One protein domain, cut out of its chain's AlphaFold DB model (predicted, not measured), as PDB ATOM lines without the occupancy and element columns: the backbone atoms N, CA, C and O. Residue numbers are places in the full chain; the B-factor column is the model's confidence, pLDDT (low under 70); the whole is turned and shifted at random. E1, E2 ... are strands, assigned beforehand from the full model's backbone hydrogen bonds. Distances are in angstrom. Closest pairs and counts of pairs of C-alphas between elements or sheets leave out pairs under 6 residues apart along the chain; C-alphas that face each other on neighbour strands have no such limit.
ATOM      1  N   ILE A  33      27.224   2.900   6.946       63.28
ATOM      2  CA  ILE A  33      26.710   2.951   5.577       63.28
ATOM      3  C   ILE A  33      27.869   2.538   4.668       63.28
ATOM      4  O   ILE A  33      28.921   3.174   4.697       63.28
ATOM      5  N   ILE A  34      27.700   1.460   3.900       65.44
ATOM      6  CA  ILE A  34      28.783   0.911   3.067       65.44
ATOM      7  C   ILE A  34      28.855   1.636   1.723       65.44
ATOM      8  O   ILE A  34      29.944   1.905   1.223       65.44
ATOM      9  N   ALA A  35      27.703   1.953   1.129       69.06
ATOM     10  CA  ALA A  35      27.633   2.616  -0.167       69.06
ATOM     11  C   ALA A  35      26.287   3.323  -0.373       69.06
ATOM     12  O   ALA A  35      25.246   2.863   0.107       69.06
ATOM     13  N   LYS A  36      26.329   4.416  -1.143       66.75
ATOM     14  CA  LYS A  36      25.178   5.128  -1.705       66.75
ATOM     15  C   LYS A  36      25.413   5.247  -3.210       66.75
ATOM     16  O   LYS A  36      26.414   5.839  -3.609       66.75
ATOM     17  N   SER A  37      24.514   4.708  -4.027       71.75
ATOM     18  CA  SER A  37      24.559   4.860  -5.484       71.75
ATOM     19  C   SER A  37      23.178   5.170  -6.057       71.75
ATOM     20  O   SER A  37      22.148   4.853  -5.460       71.75
ATOM     21  N   GLU A  38      23.171   5.811  -7.219       71.81
ATOM     22  CA  GLU A  38      21.994   5.953  -8.070       71.81
ATOM     23  C   GLU A  38      22.093   4.902  -9.177       71.81
ATOM     24  O   GLU A  38      23.152   4.734  -9.783       71.81
ATOM     25  N   VAL A  39      21.025   4.131  -9.376       80.81
ATOM     26  CA  VAL A  39      20.981   3.030 -10.342       80.81
ATOM     27  C   VAL A  39      19.673   3.112 -11.112       80.81
ATOM     28  O   VAL A  39      18.599   3.177 -10.514       80.81
ATOM     29  N   GLU A  40      19.758   3.070 -12.438       82.56
ATOM     30  CA  GLU A  40      18.596   2.877 -13.298       82.56
ATOM     31  C   GLU A  40      18.175   1.405 -13.240       82.56
ATOM     32  O   GLU A  40      18.940   0.502 -13.588       82.56
ATOM     33  N   LYS A  41      16.961   1.147 -12.749       82.88
ATOM     34  CA  LYS A  41      16.391  -0.196 -12.694       82.88
ATOM     35  C   LYS A  41      15.338  -0.334 -13.783       82.88
ATOM     36  O   LYS A  41      14.278   0.280 -13.704       82.88
ATOM     37  N   CYS A  42      15.616  -1.204 -14.740       82.88
ATOM     38  CA  CYS A  42      14.697  -1.596 -15.798       82.88
ATOM     39  C   CYS A  42      14.018  -2.925 -15.441       82.88
ATOM     40  O   CYS A  42      14.701  -3.895 -15.106       82.88
ATOM     41  N   VAL A  43      12.685  -2.976 -15.484       82.94
ATOM     42  CA  VAL A  43      11.900  -4.199 -15.246       82.94
ATOM     43  C   VAL A  43      11.283  -4.661 -16.562       82.94
ATOM     44  O   VAL A  43      10.616  -3.886 -17.245       82.94
ATOM     45  N   ALA A  44      11.530  -5.922 -16.918       75.94
ATOM     46  CA  ALA A  44      10.891  -6.592 -18.045       75.94
ATOM     47  C   ALA A  44       9.767  -7.493 -17.509       75.94
ATOM     48  O   ALA A  44      10.042  -8.526 -16.901       75.94
ATOM     49  N   ASP A  45       8.509  -7.114 -17.737       69.75
ATOM     50  CA  ASP A  45       7.319  -7.781 -17.174       69.75
ATOM     51  C   ASP A  45       6.941  -9.107 -17.875       69.75
ATOM     52  O   ASP A  45       5.826  -9.606 -17.743       69.75
ATOM     53  N   GLY A  46       7.863  -9.703 -18.642       65.75
ATOM     54  CA  GLY A  46       7.709 -11.037 -19.240       65.75
ATOM     55  C   GLY A  46       6.622 -11.180 -20.317       65.75
ATOM     56  O   GLY A  46       6.423 -12.284 -20.819       65.75
ATOM     57  N   GLY A  47       5.922 -10.101 -20.686       63.94
ATOM     58  CA  GLY A  47       4.838 -10.122 -21.677       63.94
ATOM     59  C   GLY A  47       5.282 -10.052 -23.144       63.94
ATOM     60  O   GLY A  47       4.510 -10.429 -24.022       63.94
ATOM     61  N   THR A  56       9.969  -2.383 -21.681       66.69
ATOM     62  CA  THR A  56      10.786  -2.336 -20.466       66.69
ATOM     63  C   THR A  56      10.591  -0.988 -19.779       66.69
ATOM     64  O   THR A  56      10.954   0.050 -20.334       66.69
ATOM     65  N   THR A  57      10.030  -0.995 -18.569       78.12
ATOM     66  CA  THR A  57       9.846   0.226 -17.769       78.12
ATOM     67  C   THR A  57      11.103   0.458 -16.933       78.12
ATOM     68  O   THR A  57      11.435  -0.362 -16.072       78.12
ATOM     69  N   CYS A  58      11.826   1.546 -17.209       81.56
ATOM     70  CA  CYS A  58      13.043   1.934 -16.495       81.56
ATOM     71  C   CYS A  58      12.774   3.111 -15.556       81.56
ATOM     72  O   CYS A  58      12.145   4.096 -15.939       81.56
ATOM     73  N   GLU A  59      13.264   3.009 -14.322       81.94
ATOM     74  CA  GLU A  59      13.150   4.059 -13.313       81.94
ATOM     75  C   GLU A  59      14.466   4.218 -12.543       81.94
ATOM     76  O   GLU A  59      15.075   3.230 -12.120       81.94
ATOM     77  N   ASN A  60      14.871   5.463 -12.280       78.81
ATOM     78  CA  ASN A  60      16.016   5.754 -11.418       78.81
ATOM     79  C   ASN A  60      15.678   5.467  -9.954       78.81
ATOM     80  O   ASN A  60      14.629   5.869  -9.440       78.81
ATOM     81  N   LYS A  61      16.583   4.767  -9.268       81.31
ATOM     82  CA  LYS A  61      16.445   4.387  -7.862       81.31
ATOM     83  C   LYS A  61      17.698   4.761  -7.082       81.31
ATOM     84  O   LYS A  61      18.821   4.628  -7.560       81.31
ATOM     85  N   ILE A  62      17.489   5.163  -5.833       78.56
ATOM     86  CA  ILE A  62      18.560   5.306  -4.847       78.56
ATOM     87  C   ILE A  62      18.752   3.941  -4.186       78.56
ATOM     88  O   ILE A  62      17.816   3.402  -3.593       78.56
ATOM     89  N   VAL A  63      19.959   3.391  -4.275       81.25
ATOM     90  CA  VAL A  63      20.330   2.130  -3.628       81.25
ATOM     91  C   VAL A  63      21.259   2.438  -2.460       81.25
ATOM     92  O   VAL A  63      22.302   3.077  -2.619       81.25
ATOM     93  N   VAL A  64      20.870   1.987  -1.267       80.50
ATOM     94  CA  VAL A  64      21.641   2.166  -0.033       80.50
ATOM     95  C   VAL A  64      21.921   0.799   0.569       80.50
ATOM     96  O   VAL A  64      20.996   0.034   0.840       80.50
ATOM     97  N   SER A  65      23.200   0.494   0.778       82.62
ATOM     98  CA  SER A  65      23.632  -0.730   1.456       82.62
ATOM     99  C   SER A  65      24.038  -0.410   2.892       82.62
ATOM    100  O   SER A  65      24.922   0.422   3.129       82.62
ATOM    101  N   VAL A  66      23.373  -1.055   3.854       82.62
ATOM    102  CA  VAL A  66      23.495  -0.774   5.292       82.62
ATOM    103  C   VAL A  66      23.794  -2.060   6.058       82.62
ATOM    104  O   VAL A  66      23.113  -3.069   5.873       82.62
ATOM    105  N   THR A  67      24.771  -2.026   6.965       83.19
ATOM    106  CA  THR A  67      25.013  -3.120   7.918       83.19
ATOM    107  C   THR A  67      24.273  -2.887   9.223       83.19
ATOM    108  O   THR A  67      24.640  -2.018  10.007       83.19
ATOM    109  N   VAL A  68      23.257  -3.712   9.485       85.38
ATOM    110  CA  VAL A  68      22.494  -3.687  10.741       85.38
ATOM    111  C   VAL A  68      23.020  -4.769  11.685       85.38
ATOM    112  O   VAL A  68      22.901  -5.976  11.423       85.38
ATOM    113  N   ALA A  69      23.625  -4.332  12.784       82.69
ATOM    114  CA  ALA A  69      24.154  -5.208  13.818       82.69
ATOM    115  C   ALA A  69      23.029  -5.810  14.668       82.69
ATOM    116  O   ALA A  69      21.986  -5.194  14.867       82.69
ATOM    117  N   GLY A  70      23.236  -7.031  15.167       83.56
ATOM    118  CA  GLY A  70      22.299  -7.652  16.104       83.56
ATOM    119  C   GLY A  70      22.210  -6.852  17.405       83.56
ATOM    120  O   GLY A  70      23.222  -6.343  17.882       83.56
ATOM    121  N   GLY A  71      21.009  -6.730  17.965       81.44
ATOM    122  CA  GLY A  71      20.800  -6.011  19.222       81.44
ATOM    123  C   GLY A  71      20.696  -4.488  19.110       81.44
ATOM    124  O   GLY A  71      20.785  -3.794  20.122       81.44
ATOM    125  N   GLN A  72      20.509  -3.952  17.904       80.81
ATOM    126  CA  GLN A  72      20.276  -2.526  17.698       80.81
ATOM    127  C   GLN A  72      18.816  -2.171  17.995       80.81
ATOM    128  O   GLN A  72      17.915  -2.489  17.216       80.81
ATOM    129  N   GLY A  73      18.600  -1.518  19.139       75.19
ATOM    130  CA  GLY A  73      17.314  -0.945  19.543       75.19
ATOM    131  C   GLY A  73      17.118   0.510  19.085       75.19
ATOM    132  O   GLY A  73      17.960   1.049  18.366       75.19
ATOM    133  N   PRO A  74      16.044   1.184  19.542       67.62
ATOM    134  CA  PRO A  74      15.665   2.528  19.089       67.62
ATOM    135  C   PRO A  74      16.739   3.604  19.296       67.62
ATOM    136  O   PRO A  74      16.818   4.548  18.520       67.62
ATOM    137  N   THR A  75      17.581   3.461  20.323       69.25
ATOM    138  CA  THR A  75      18.633   4.431  20.672       69.25
ATOM    139  C   THR A  75      19.915   4.280  19.852       69.25
ATOM    140  O   THR A  75      20.713   5.206  19.816       69.25
ATOM    141  N   ASN A  76      20.112   3.132  19.195       68.56
ATOM    142  CA  ASN A  76      21.284   2.817  18.366       68.56
ATOM    143  C   ASN A  76      20.855   2.367  16.959       68.56
ATOM    144  O   ASN A  76      21.533   1.557  16.319       68.56
ATOM    145  N   ALA A  77      19.687   2.836  16.520       75.00
ATOM    146  CA  ALA A  77      19.121   2.501  15.230       75.00
ATOM    147  C   ALA A  77      19.885   3.219  14.116       75.00
ATOM    148  O   ALA A  77      20.356   4.345  14.282       75.00
ATOM    149  N   ILE A  78      19.994   2.564  12.965       80.88
ATOM    150  CA  ILE A  78      20.607   3.188  11.796       80.88
ATOM    151  C   ILE A  78      19.528   3.962  11.071       80.88
ATOM    152  O   ILE A  78      18.478   3.410  10.740       80.88
ATOM    153  N   GLU A  79      19.809   5.227  10.806       83.62
ATOM    154  CA  GLU A  79      18.899   6.111  10.105       83.62
ATOM    155  C   GLU A  79      19.468   6.492   8.737       83.62
ATOM    156  O   GLU A  79      20.601   6.956   8.623       83.62
ATOM    157  N   VAL A  80      18.666   6.295   7.693       82.88
ATOM    158  CA  VAL A  80      18.949   6.762   6.337       82.88
ATOM    159  C   VAL A  80      17.974   7.888   6.030       82.88
ATOM    160  O   VAL A  80      16.759   7.686   6.057       82.88
ATOM    161  N   ILE A  81      18.516   9.071   5.741       85.12
ATOM    162  CA  ILE A  81      17.737  10.267   5.422       85.12
ATOM    163  C   ILE A  81      18.028  10.682   3.980       85.12
ATOM    164  O   ILE A  81      19.185  10.879   3.604       85.12
ATOM    165  N   VAL A  82      16.977  10.848   3.181       84.31
ATOM    166  CA  VAL A  82      17.054  11.422   1.833       84.31
ATOM    167  C   VAL A  82      16.447  12.820   1.877       84.31
ATOM    168  O   VAL A  82      15.242  12.962   2.070       84.31
ATOM    169  N   ASN A  83      17.292  13.840   1.712       85.62
ATOM    170  CA  ASN A  83      16.894  15.255   1.736       85.62
ATOM    171  C   ASN A  83      16.824  15.881   0.338       85.62
ATOM    172  O   ASN A  83      16.106  16.853   0.128       85.62
ATOM    173  N   GLU A  84      17.583  15.343  -0.614       83.62
ATOM    174  CA  GLU A  84      17.769  15.917  -1.946       83.62
ATOM    175  C   GLU A  84      17.744  14.805  -2.994       83.62
ATOM    176  O   GLU A  84      18.194  13.684  -2.732       83.62
ATOM    177  N   ALA A  85      17.227  15.132  -4.174       79.06
ATOM    178  CA  ALA A  85      17.205  14.265  -5.342       79.06
ATOM    179  C   ALA A  85      17.592  15.059  -6.595       79.06
ATOM    180  O   ALA A  85      17.325  16.260  -6.684       79.06
ATOM    181  N   VAL A  86      18.201  14.386  -7.570       78.50
ATOM    182  CA  VAL A  86      18.502  14.981  -8.875       78.50
ATOM    183  C   VAL A  86      17.308  14.746  -9.790       78.50
ATOM    184  O   VAL A  86      16.930  13.605 -10.042       78.50
ATOM    185  N   VAL A  87      16.696  15.818 -10.287       76.06
ATOM    186  CA  VAL A  87      15.583  15.743 -11.243       76.06
ATOM    187  C   VAL A  87      15.974  16.552 -12.467       76.06
ATOM    188  O   VAL A  87      16.204  17.754 -12.367       76.06
ATOM    189  N   SER A  88      16.084  15.887 -13.619       77.38
ATOM    190  CA  SER A  88      16.463  16.525 -14.891       77.38
ATOM    191  C   SER A  88      17.817  17.257 -14.851       77.38
ATOM    192  O   SER A  88      17.990  18.276 -15.510       77.38
ATOM    193  N   GLY A  89      18.782  16.737 -14.084       77.44
ATOM    194  CA  GLY A  89      20.133  17.302 -13.967       77.44
ATOM    195  C   GLY A  89      20.287  18.413 -12.921       77.44
ATOM    196  O   GLY A  89      21.399  18.894 -12.720       77.44
ATOM    197  N   GLU A  90      19.214  18.791 -12.221       82.88
ATOM    198  CA  GLU A  90      19.250  19.775 -11.134       82.88
ATOM    199  C   GLU A  90      19.050  19.108  -9.770       82.88
ATOM    200  O   GLU A  90      18.147  18.283  -9.595       82.88
ATOM    201  N   ASN A  91      19.844  19.513  -8.775       82.81
ATOM    202  CA  ASN A  91      19.609  19.140  -7.381       82.81
ATOM    203  C   ASN A  91      18.362  19.862  -6.865       82.81
ATOM    204  O   ASN A  91      18.315  21.093  -6.835       82.81
ATOM    205  N   ARG A  92      17.364  19.097  -6.422       84.81
ATOM    206  CA  ARG A  92      16.154  19.621  -5.788       84.81
ATOM    207  C   ARG A  92      16.019  19.068  -4.380       84.81
ATOM    208  O   ARG A  92      16.106  17.859  -4.157       84.81
ATOM    209  N   THR A  93      15.784  19.960  -3.426       88.12
ATOM    210  CA  THR A  93      15.491  19.590  -2.042       88.12
ATOM    211  C   THR A  93      14.054  19.094  -1.936       88.12
ATOM    212  O   THR A  93      13.130  19.691  -2.491       88.12
ATOM    213  N   LEU A  94      13.856  17.989  -1.224       84.12
ATOM    214  CA  LEU A  94      12.531  17.451  -0.951       84.12
ATOM    215  C   LEU A  94      11.819  18.332   0.083       84.12
ATOM    216  O   LEU A  94      12.400  18.692   1.103       84.12
ATOM    217  N   VAL A  95      10.537  18.636  -0.152       89.50
ATOM    218  CA  VAL A  95       9.696  19.387   0.806       89.50
ATOM    219  C   VAL A  95       9.560  18.631   2.132       89.50
ATOM    220  O   VAL A  95       9.509  19.241   3.196       89.50
ATOM    221  N   ALA A  96       9.539  17.299   2.068       88.62
ATOM    222  CA  ALA A  96       9.576  16.420   3.223       88.62
ATOM    223  C   ALA A  96      10.666  15.357   3.009       88.62
ATOM    224  O   ALA A  96      10.608  14.635   2.008       88.62
ATOM    225  N   PRO A  97      11.661  15.248   3.906       87.31
ATOM    226  CA  PRO A  97      12.716  14.258   3.765       87.31
ATOM    227  C   PRO A  97      12.189  12.849   4.044       87.31
ATOM    228  O   PRO A  97      11.359  12.637   4.932       87.31
ATOM    229  N   ILE A  98      12.709  11.864   3.314       87.56
ATOM    230  CA  ILE A  98      12.376  10.453   3.536       87.56
ATOM    231  C   ILE A  98      13.310   9.915   4.620       87.56
ATOM    232  O   ILE A  98      14.528   9.946   4.448       87.56
ATOM    233  N   ARG A  99      12.741   9.417   5.724       87.50
ATOM    234  CA  ARG A  99      13.475   8.846   6.862       87.50
ATOM    235  C   ARG A  99      13.195   7.350   6.979       87.50
ATOM    236  O   ARG A  99      12.047   6.952   7.158       87.50
ATOM    237  N   ILE A 100      14.243   6.535   6.906       87.50
ATOM    238  CA  ILE A 100      14.171   5.079   7.075       87.50
ATOM    239  C   ILE A 100      15.021   4.690   8.282       87.50
ATOM    240  O   ILE A 100      16.208   5.009   8.334       87.50
ATOM    241  N   THR A 101      14.421   3.987   9.241       87.94
ATOM    242  CA  THR A 101      15.086   3.551  10.474       87.94
ATOM    243  C   THR A 101      15.158   2.030  10.524       87.94
ATOM    244  O   THR A 101      14.133   1.355  10.452       87.94
ATOM    245  N   TYR A 102      16.363   1.488  10.689       87.75
ATOM    246  CA  TYR A 102      16.605   0.055  10.815       87.75
ATOM    247  C   TYR A 102      16.879  -0.329  12.269       87.75
ATOM    248  O   TYR A 102      17.714   0.281  12.939       87.75
ATOM    249  N   GLN A 103      16.200  -1.377  12.731       88.38
ATOM    250  CA  GLN A 103      16.395  -2.000  14.039       88.38
ATOM    251  C   GLN A 103      16.522  -3.511  13.854       88.38
ATOM    252  O   GLN A 103      15.916  -4.081  12.944       88.38
ATOM    253  N   LYS A 104      17.310  -4.167  14.706       89.25
ATOM    254  CA  LYS A 104      17.525  -5.615  14.631       89.25
ATOM    255  C   LYS A 104      17.586  -6.203  16.029       89.25
ATOM    256  O   LYS A 104      18.361  -5.751  16.869       89.25
ATOM    257  N   SER A 105      16.771  -7.227  16.261       89.50
ATOM    258  CA  SER A 105      16.729  -7.948  17.531       89.50
ATOM    259  C   SER A 105      18.072  -8.608  17.853       89.50
ATOM    260  O   SER A 105      18.964  -8.728  17.003       89.50
ATOM    261  N   GLN A 106      18.223  -9.044  19.102       90.44
ATOM    262  CA  GLN A 106      19.347  -9.897  19.475       90.44
ATOM    263  C   GLN A 106      19.288 -11.203  18.667       90.44
ATOM    264  O   GLN A 106      18.196 -11.764  18.510       90.44
ATOM    265  N   PRO A 107      20.419 -11.680  18.118       90.06
ATOM    266  CA  PRO A 107      20.457 -12.981  17.472       90.06
ATOM    267  C   PRO A 107      20.225 -14.073  18.523       90.06
ATOM    268  O   PRO A 107      20.749 -13.996  19.633       90.06
TER     269      PRO A 107
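AT A GLANCE: This is residues 33 to 47 and 56 to 107 of the 202 residues of the protein "HAP2-GCS1 domain-containing protein" of Sphaeroforma arctica JP610 (UniProt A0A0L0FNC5). Two narrow antiparallel ribbons of two strands each, E3 with E4 and E1 with E2, form a loose V: they come near each other along part of their length and spread apart toward the end where E1 finishes and E3 turns into E4. Three of the strands bend strongly, and the long link of residues 67 to 77 joins the two ribbons at the narrow end of the V, where the last residues, 103 to 107, also run out. The printed part has 67 residues with four named strands, in the order E1, E2, E3, E4, and no named helix; the class is all strand, with 46 residues in strands. There are two sheets, E1 - E2 and E3 - E4, each antiparallel. The whole is loose, with a radius of gyration of the C-alphas of 15.7 A, and the C-alphas span 42 by 34 by 19 A.

HOW THE PARTS SIT: Begin with the hairpin of E3, residues 78 to 87, and E4, residues 90 to 102, antiparallel neighbours at 160 degrees between their directions. Look first at their tight link, where N 87 and O 90 are 2.9 A apart, within hydrogen-bond range. Toward the other end of the pair you find N 80 and O 100, within hydrogen-bond range at 2.8 A. Between these places, C-alphas 84 and 93 face each other at 4.3 A, and C-alphas 83 and 97 face each other at 4.8 A; residues 94 to 96 of E4 lie between, and E4 bends by 79 degrees at residue 95. Now go to the second sheet, made of E1, residues 33 to 44, and E2, residues 56 to 66. They are antiparallel neighbours at 162 degrees; N 39 and O 61 are within hydrogen-bond range at 2.9 A, and so are N 43 and O 57 at 3.0 A. E1 bends by 62 degrees at residue 38, and E2 bends by 59 degrees at residue 60. Between the two sheets, E2 and E3 are near each other, with 8 pairs of C-alphas within 10 A, yet only just apart, their closest C-alphas being 8.1 A from each other. E1 and E3 are also near each other, with 5 such pairs. E4 is apart from E1 and from E2.

IN THESE COORDINATES: Find C-alpha 78 at (20.607, 3.188, 11.796); from there E3 runs 26.7 A to C-alpha 87. After Ser 88 and Gly 89, E4 starts at C-alpha 90, at (19.250, 19.775, -11.134), and runs 29.6 A to C-alpha 102, at (16.605, 0.055, 10.815); with 13 residues it is the longest strand. For the other sheet, start at C-alpha 33, at (26.710, 2.951, 5.577), from which E1 runs 30.0 A to C-alpha 44. E2 runs 28.8 A from C-alpha 56 to C-alpha 66.

THE WHOLE: The two C-alphas farthest apart are those of Gly 47 and Thr 75, at 46.9 A, while the first and last printed C-alphas, of Ile 33 and Pro 107, are 20.8 A apart. Look for the cut after residue 47: residues 48 to 55 are not printed, and C-alphas 47 and 56 are 9.9 A apart across it, within the link from E1 to E2. Of the links that are printed whole, E2 to E3 is long, with 11 residues, and E3 to E4 is tight, with 2. In the B-factor column the mean pLDDT of the printed part of this model is 80.2, and the values under 70 are at residues 33 to 36, 45 to 47, 56 and 74 to 76.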